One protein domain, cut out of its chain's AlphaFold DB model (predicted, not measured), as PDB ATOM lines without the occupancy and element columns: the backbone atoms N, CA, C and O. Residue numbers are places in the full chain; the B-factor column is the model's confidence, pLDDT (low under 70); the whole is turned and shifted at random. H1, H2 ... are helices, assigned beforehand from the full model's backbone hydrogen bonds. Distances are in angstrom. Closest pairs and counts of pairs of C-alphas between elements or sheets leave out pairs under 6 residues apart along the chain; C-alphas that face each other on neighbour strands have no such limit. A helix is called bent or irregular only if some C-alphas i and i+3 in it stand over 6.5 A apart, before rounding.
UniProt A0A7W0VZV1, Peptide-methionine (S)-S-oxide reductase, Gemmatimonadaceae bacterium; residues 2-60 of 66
ATOM      1  N   ASP A   2     300.748 376.250 325.987       94.31
ATOM      2  CA  ASP A   2     300.591 377.417 326.858       94.31
ATOM      3  C   ASP A   2     301.799 378.353 326.858       94.31
ATOM      4  O   ASP A   2     301.626 379.566 326.832       94.31
ATOM      5  N   GLN A   3     303.017 377.807 326.797       96.06
ATOM      6  CA  GLN A   3     304.249 378.600 326.746       96.06
ATOM      7  C   GLN A   3     304.300 379.535 325.522       96.06
ATOM      8  O   GLN A   3     304.678 380.697 325.664       96.06
ATOM      9  N   LEU A   4     303.859 379.075 324.346       96.62
ATOM     10  CA  LEU A   4     303.823 379.888 323.123       96.62
ATOM     11  C   LEU A   4     302.704 380.935 323.166       96.62
ATOM     12  O   LEU A   4     302.890 382.066 322.712       96.62
ATOM     13  N   THR A   5     301.552 380.572 323.739       94.94
ATOM     14  CA  THR A   5     300.427 381.492 323.950       94.94
ATOM     15  C   THR A   5     300.814 382.616 324.912       94.94
ATOM     16  O   THR A   5     300.600 383.787 324.606       94.94
ATOM     17  N   ALA A   6     301.436 382.276 326.045       96.75
ATOM     18  CA  ALA A   6     301.905 383.236 327.041       96.75
ATOM     19  C   ALA A   6     302.977 384.177 326.469       96.75
ATOM     20  O   ALA A   6     302.932 385.382 326.708       96.75
ATOM     21  N   ALA A   7     303.891 383.644 325.654       97.50
ATOM     22  CA  ALA A   7     304.919 384.424 324.970       97.50
ATOM     23  C   ALA A   7     304.381 385.298 323.819       97.50
ATOM     24  O   ALA A   7     305.146 386.082 323.258       97.50
ATOM     25  N   LYS A   8     303.098 385.167 323.441       96.06
ATOM     26  CA  LYS A   8     302.482 385.848 322.286       96.06
ATOM     27  C   LYS A   8     303.309 385.699 321.003       96.06
ATOM     28  O   LYS A   8     303.398 386.621 320.196       96.06
ATOM     29  N   SER A   9     303.915 384.526 320.805       96.56
ATOM     30  CA  SER A   9     304.809 384.275 319.667       96.56
ATOM     31  C   SER A   9     304.093 384.321 318.314       96.56
ATOM     32  O   SER A   9     304.744 384.479 317.285       96.56
ATOM     33  N   PHE A  10     302.762 384.199 318.306       96.62
ATOM     34  CA  PHE A  10     301.932 384.280 317.110       96.62
ATOM     35  C   PHE A  10     300.893 385.400 317.242       96.62
ATOM     36  O   PHE A  10     300.291 385.550 318.307       96.62
ATOM     37  N   PRO A  11     300.620 386.151 316.158       96.75
ATOM     38  CA  PRO A  11     299.624 387.225 316.170       96.75
ATOM     39  C   PRO A  11     298.180 386.704 316.228       96.75
ATOM     40  O   PRO A  11     297.261 387.468 316.509       96.75
ATOM     41  N   LYS A  12     297.968 385.417 315.932       97.19
ATOM     42  CA  LYS A  12     296.665 384.742 315.971       97.19
ATOM     43  C   LYS A  12     296.704 383.573 316.963       97.19
ATOM     44  O   LYS A  12     297.783 383.014 317.174       97.19
ATOM     45  N   PRO A  13     295.553 383.176 317.542       96.31
ATOM     46  CA  PRO A  13     295.480 382.030 318.444       96.31
ATOM     47  C   PRO A  13     295.984 380.733 317.801       96.31
ATOM     48  O   PRO A  13     295.736 380.475 316.621       96.31
ATOM     49  N   ILE A  14     296.651 379.894 318.596       96.69
ATOM     50  CA  ILE A  14     297.045 378.541 318.193       96.69
ATOM     51  C   ILE A  14     295.813 377.632 318.283       96.69
ATOM     52  O   ILE A  14     295.220 377.504 319.350       96.69
ATOM     53  N   VAL A  15     295.454 376.982 317.173       96.38
ATOM     54  CA  VAL A  15     294.279 376.088 317.058       96.38
ATOM     55  C   VAL A  15     294.651 374.599 316.991       96.38
ATOM     56  O   VAL A  15     293.843 373.766 316.589       96.38
ATOM     57  N   THR A  16     295.887 374.254 317.358       95.81
ATOM     58  CA  THR A  16     296.388 372.872 317.352       95.81
ATOM     59  C   THR A  16     295.557 371.979 318.273       95.81
ATOM     60  O   THR A  16     295.384 372.286 319.451       95.81
ATOM     61  N   GLN A  17     295.085 370.847 317.751       95.69
ATOM     62  CA  GLN A  17     294.313 369.865 318.511       95.69
ATOM     63  C   GLN A  17     295.228 368.953 319.337       95.69
ATOM     64  O   GLN A  17     296.217 368.426 318.830       95.69
ATOM     65  N   LEU A  18     294.872 368.745 320.608       95.56
ATOM     66  CA  LEU A  18     295.494 367.760 321.494       95.56
ATOM     67  C   LEU A  18     294.490 366.636 321.729       95.56
ATOM     68  O   LEU A  18     293.618 366.733 322.592       95.56
ATOM     69  N   VAL A  19     294.584 365.597 320.909       96.50
ATOM     70  CA  VAL A  19     293.650 364.470 320.909       96.50
ATOM     71  C   VAL A  19     294.413 363.155 320.942       96.50
ATOM     72  O   VAL A  19     295.568 363.078 320.516       96.50
ATOM     73  N   LYS A  20     293.771 362.111 321.467       97.88
ATOM     74  CA  LYS A  20     294.322 360.757 321.438       97.88
ATOM     75  C   LYS A  20     294.373 360.268 319.985       97.88
ATOM     76  O   LYS A  20     293.387 360.400 319.266       97.88
ATOM     77  N   LEU A  21     295.499 359.679 319.583       97.50
ATOM     78  CA  LEU A  21     295.587 358.942 318.323       97.50
ATOM     79  C   LEU A  21     294.751 357.662 318.441       97.50
ATOM     80  O   LEU A  21     295.002 356.851 319.333       97.50
ATOM     81  N   ASP A  22     293.762 357.509 317.567       97.00
ATOM     82  CA  ASP A  22     292.926 356.306 317.501       97.00
ATOM     83  C   ASP A  22     293.520 355.298 316.511       97.00
ATOM     84  O   ASP A  22     294.027 354.246 316.898       97.00
ATOM     85  N   VAL A  23     293.577 355.684 315.233       97.88
ATOM     86  CA  VAL A  23     294.152 354.888 314.145       97.88
ATOM     87  C   VAL A  23     295.042 355.776 313.278       97.88
ATOM     88  O   VAL A  23     294.750 356.953 313.067       97.88
ATOM     89  N   PHE A  24     296.131 355.203 312.765       97.75
ATOM     90  CA  PHE A  24     296.980 355.818 311.751       97.75
ATOM     91  C   PHE A  24     296.963 354.955 310.489       97.75
ATOM     92  O   PHE A  24     297.220 353.753 310.557       97.75
ATOM     93  N   HIS A  25     296.676 355.570 309.346       97.94
ATOM     94  CA  HIS A  25     296.751 354.922 308.042       97.94
ATOM     95  C   HIS A  25     297.997 355.422 307.324       97.94
ATOM     96  O   HIS A  25     298.178 356.628 307.156       97.94
ATOM     97  N   GLU A  26     298.865 354.497 306.927       98.00
ATOM     98  CA  GLU A  26     300.064 354.833 306.171       98.00
ATOM     99  C   GLU A  26     299.685 355.408 304.800       98.00
ATOM    100  O   GLU A  26     298.805 354.879 304.118       98.00
ATOM    101  N   ALA A  27     300.356 356.489 304.401       98.00
ATOM    102  CA  ALA A  27     300.243 357.025 303.051       98.00
ATOM    103  C   ALA A  27     300.921 356.094 302.032       98.00
ATOM    104  O   ALA A  27     301.795 355.292 302.371       98.00
ATOM    105  N   GLU A  28     300.561 356.234 300.760       98.50
ATOM    106  CA  GLU A  28     301.126 355.456 299.667       98.50
ATOM    107  C   GLU A  28     302.658 355.544 299.633       98.50
ATOM    108  O   GLU A  28     303.253 356.576 299.946       98.50
ATOM    109  N   LYS A  29     303.313 354.475 299.159       98.19
ATOM    110  CA  LYS A  29     304.785 354.378 299.084       98.19
ATOM    111  C   LYS A  29     305.450 355.571 298.395       98.19
ATOM    112  O   LYS A  29     306.556 355.945 298.763       98.19
ATOM    113  N   TYR A  30     304.775 356.165 297.414       97.62
ATOM    114  CA  TYR A  30     305.242 357.360 296.714       97.62
ATOM    115  C   TYR A  30     305.461 358.565 297.646       97.62
ATOM    116  O   TYR A  30     306.367 359.360 297.420       97.62
ATOM    117  N   HIS A  31     304.660 358.701 298.703       97.69
ATOM    118  CA  HIS A  31     304.754 359.815 299.644       97.69
ATOM    119  C   HIS A  31     305.863 359.638 300.690       97.69
ATOM    120  O   HIS A  31     306.223 360.600 301.372       97.69
ATOM    121  N   GLN A  32     306.429 358.439 300.809       98.19
ATOM    122  CA  GLN A  32     307.471 358.140 301.785       98.19
ATOM    123  C   GLN A  32     308.826 358.699 301.325       98.19
ATOM    124  O   GLN A  32     309.212 358.579 300.161       98.19
ATOM    125  N   ASP A  33     309.543 359.353 302.245       96.62
ATOM    126  CA  ASP A  33     310.832 360.018 301.987       96.62
ATOM    127  C   ASP A  33     310.817 360.968 300.770       96.62
ATOM    128  O   ASP A  33     311.817 361.153 300.077       96.62
ATOM    129  N   TYR A  34     309.678 361.618 300.519       97.38
ATOM    130  CA  TYR A  34     309.453 362.427 299.320       97.38
ATOM    131  C   TYR A  34     310.546 363.473 299.059       97.38
ATOM    132  O   TYR A  34     311.074 363.575 297.955       97.38
ATOM    133  N   MET A  35     310.941 364.220 300.094       96.56
ATOM    134  CA  MET A  35     312.015 365.215 300.005       96.56
ATOM    135  C   MET A  35     313.362 364.598 299.596       96.56
ATOM    136  O   MET A  35     314.130 365.235 298.880       96.56
ATOM    137  N   VAL A  36     313.649 363.373 300.041       95.69
ATOM    138  CA  VAL A  36     314.898 362.660 299.736       95.69
ATOM    139  C   VAL A  36     314.911 362.212 298.282       95.69
ATOM    140  O   VAL A  36     315.918 362.372 297.598       95.69
ATOM    141  N   HIS A  37     313.790 361.675 297.801       97.56
ATOM    142  CA  HIS A  37     313.658 361.178 296.433       97.56
ATOM    143  C   HIS A  37     313.465 362.300 295.400       97.56
ATOM    144  O   HIS A  37     313.775 362.121 294.221       97.56
ATOM    145  N   HIS A  38     312.986 363.472 295.826       97.69
ATOM    146  CA  HIS A  38     312.652 364.600 294.954       97.69
ATOM    147  C   HIS A  38     313.241 365.943 295.433       97.69
ATOM    148  O   HIS A  38     312.511 366.935 295.530       97.69
ATOM    149  N   PRO A  39     314.562 366.039 295.682       97.38
ATOM    150  CA  PRO A  39     315.161 367.198 296.349       97.38
ATOM    151  C   PRO A  39     315.041 368.497 295.541       97.38
ATOM    152  O   PRO A  39     314.954 369.575 296.116       97.38
ATOM    153  N   ASN A  40     314.982 368.396 294.210       97.81
ATOM    154  CA  ASN A  40     314.933 369.548 293.306       97.81
ATOM    155  C   ASN A  40     313.506 369.957 292.917       97.81
ATOM    156  O   ASN A  40     313.329 370.829 292.065       97.81
ATOM    157  N   GLN A  41     312.476 369.322 293.483       98.19
ATOM    158  CA  GLN A  41     311.116 369.737 293.177       98.19
ATOM    159  C   GLN A  41     310.826 371.143 293.717       98.19
ATOM    160  O   GLN A  41     311.213 371.448 294.849       98.19
ATOM    161  N   PRO A  42     310.083 371.984 292.969       98.50
ATOM    162  CA  PRO A  42     309.809 373.360 293.379       98.50
ATOM    163  C   PRO A  42     309.204 373.469 294.779       98.50
ATOM    164  O   PRO A  42     309.603 374.336 295.551       98.50
ATOM    165  N   TYR A  43     308.300 372.554 295.140       97.69
ATOM    166  CA  TYR A  43     307.699 372.530 296.472       97.69
ATOM    167  C   TYR A  43     308.750 372.340 297.577       97.69
ATOM    168  O   TYR A  43     308.788 373.118 298.528       97.69
ATOM    169  N   ILE A  44     309.648 371.363 297.421       98.31
ATOM    170  CA  ILE A  44     310.724 371.100 298.382       98.31
ATOM    171  C   ILE A  44     311.662 372.300 298.485       98.31
ATOM    172  O   ILE A  44     311.954 372.760 299.589       98.31
ATOM    173  N   MET A  45     312.091 372.838 297.345       98.38
ATOM    174  CA  MET A  45     313.040 373.949 297.296       98.38
ATOM    175  C   MET A  45     312.486 375.225 297.936       98.38
ATOM    176  O   MET A  45     313.220 375.937 298.619       98.38
ATOM    177  N   ILE A  46     311.197 375.513 297.736       98.38
ATOM    178  CA  ILE A  46     310.554 376.735 298.236       98.38
ATOM    179  C   ILE A  46     310.110 376.578 299.694       98.38
ATOM    180  O   ILE A  46     310.185 377.541 300.459       98.38
ATOM    181  N   HIS A  47     309.650 375.392 300.103       97.44
ATOM    182  CA  HIS A  47     308.987 375.220 301.397       97.44
ATOM    183  C   HIS A  47     309.764 374.387 302.413       97.44
ATOM    184  O   HIS A  47     309.769 374.761 303.584       97.44
ATOM    185  N   ASP A  48     310.413 373.289 302.025       97.19
ATOM    186  CA  ASP A  48     310.938 372.316 302.993       97.19
ATOM    187  C   ASP A  48     312.447 372.427 303.207       97.19
ATOM    188  O   ASP A  48     312.900 372.472 304.354       97.19
ATOM    189  N   ALA A  49     313.229 372.586 302.138       97.25
ATOM    190  CA  ALA A  49     314.670 372.804 302.237       97.25
ATOM    191  C   ALA A  49     315.032 374.015 303.130       97.25
ATOM    192  O   ALA A  49     315.914 373.872 303.987       97.25
ATOM    193  N   PRO A  50     314.328 375.169 303.062       98.19
ATOM    194  CA  PRO A  50     314.587 376.286 303.972       98.19
ATOM    195  C   PRO A  50     314.316 375.954 305.445       98.19
ATOM    196  O   PRO A  50     315.030 376.447 306.319       98.19
ATOM    197  N   LYS A  51     313.331 375.092 305.747       96.75
ATOM    198  CA  LYS A  51     313.032 374.664 307.126       96.75
ATOM    199  C   LYS A  51     314.156 373.798 307.688       96.75
ATOM    200  O   LYS A  51     314.551 373.995 308.834       96.75
ATOM    201  N   VAL A  52     314.710 372.887 306.885       95.81
ATOM    202  CA  VAL A  52     315.853 372.051 307.296       95.81
ATOM    203  C   VAL A  52     317.101 372.906 307.522       95.81
ATOM    204  O   VAL A  52     317.783 372.749 308.535       95.81
ATOM    205  N   ALA A  53     317.367 373.874 306.641       96.62
ATOM    206  CA  ALA A  53     318.463 374.823 306.829       96.62
ATOM    207  C   ALA A  53     318.286 375.668 308.107       96.62
ATOM    208  O   ALA A  53     319.237 375.848 308.873       96.62
ATOM    209  N   ALA A  54     317.066 376.147 308.377       97.38
ATOM    210  CA  ALA A  54     316.745 376.876 309.602       97.38
ATOM    211  C   ALA A  54     316.921 376.003 310.854       97.38
ATOM    212  O   ALA A  54     317.500 376.473 311.832       97.38
ATOM    213  N   LEU A  55     316.504 374.733 310.804       96.25
ATOM    214  CA  LEU A  55     316.699 373.765 311.884       96.25
ATOM    215  C   LEU A  55     318.191 373.568 312.190       96.25
ATOM    216  O   LEU A  55     318.594 373.711 313.345       96.25
ATOM    217  N   LYS A  56     319.019 373.328 311.159       96.38
ATOM    218  CA  LYS A  56     320.481 373.195 311.300       96.38
ATOM    219  C   LYS A  56     321.105 374.443 311.927       96.38
ATOM    220  O   LYS A  56     321.986 374.327 312.771       96.38
ATOM    221  N   LYS A  57     320.635 375.636 311.550       97.44
ATOM    222  CA  LYS A  57     321.138 376.908 312.087       97.44
ATOM    223  C   LYS A  57     320.706 377.160 313.536       97.44
ATOM    224  O   LYS A  57     321.533 377.560 314.347       97.44
ATOM    225  N   GLN A  58     319.426 376.977 313.858       97.38
ATOM    226  CA  GLN A  58     318.861 377.326 315.169       97.38
ATOM    227  C   GLN A  58     319.235 376.322 316.261       97.38
ATOM    228  O   GLN A  58     319.395 376.703 317.416       97.38
ATOM    229  N   PHE A  59     319.405 375.054 315.891       96.56
ATOM    230  CA  PHE A  59     319.644 373.959 316.827       96.56
ATOM    231  C   PHE A  59     320.962 373.242 316.533       96.56
ATOM    232  O   PHE A  59     321.066 372.033 316.718       96.56
ATOM    233  N   ALA A  60     321.983 373.985 316.096       96.50
ATOM    234  CA  ALA A  60     323.265 373.434 315.650       96.50
ATOM    235  C   ALA A  60     323.905 372.459 316.655       96.50
ATOM    236  O   ALA A  60     324.470 371.451 316.247       96.50
TER     237      ALA A  60
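Overview. This is residues 2 to 60 of the 66 residues of the protein "Peptide-methionine (S)-S-oxide reductase" of Gemmatimonadaceae bacterium (UniProt A0A7W0VZV1). The printed part is a wide, open horseshoe: the short helix H1 sits at one end, a long loop of residues 7 to 33 makes the curve, and the short H2 with the long helix H3 makes the other end. Its middle is empty, and residues 6 to 12, 15 to 33 and 50 to 60 stand free. The 59 printed residues, with three named helices in the order H1, H2, H3 and no named strand, are all helix in class, though the helices hold 26 of them. The whole is extended, with a radius of gyration of the C-alphas of 16.2 A and spans of 39 by 35 by 22 A.

Arrangement. H1, residues 2 to 6, is apart from H2, residues 34 to 37, and from H3, residues 42 to 58. H2 and H3 are close but not clearly touching, with 2 pairs of C-alphas within 8 A; the closest C-alphas, of Met 35 and Ile 44, are 6.2 A apart. In H1 every O i to N i+4 pair is within hydrogen-bond range, in H3 10 of 13 are, and H2 is too short for such a pair.

Along the chain. H1 begins at C-alpha 2 (300.591, 377.417, 326.858). H2 begins at C-alpha 34 (309.453, 362.427, 299.320). H3 is 23.9 A long and ends at C-alpha 58 (318.861, 377.326, 315.169). It has a kink of 30 degrees near residue 49 and is irregular, but only just: C-alphas 46 and 49 are 7.0 A apart.

Size, cuts and confidence. The two C-alphas farthest apart, of Ala 6 and Lys 29, are 40.3 A apart. The link from H1 to H2 is long, with 27 residues, and that from H2 to H3 is tight, with 4. The printed part has no cut. Its mean pLDDT is 97.1, and no printed residue is under 70.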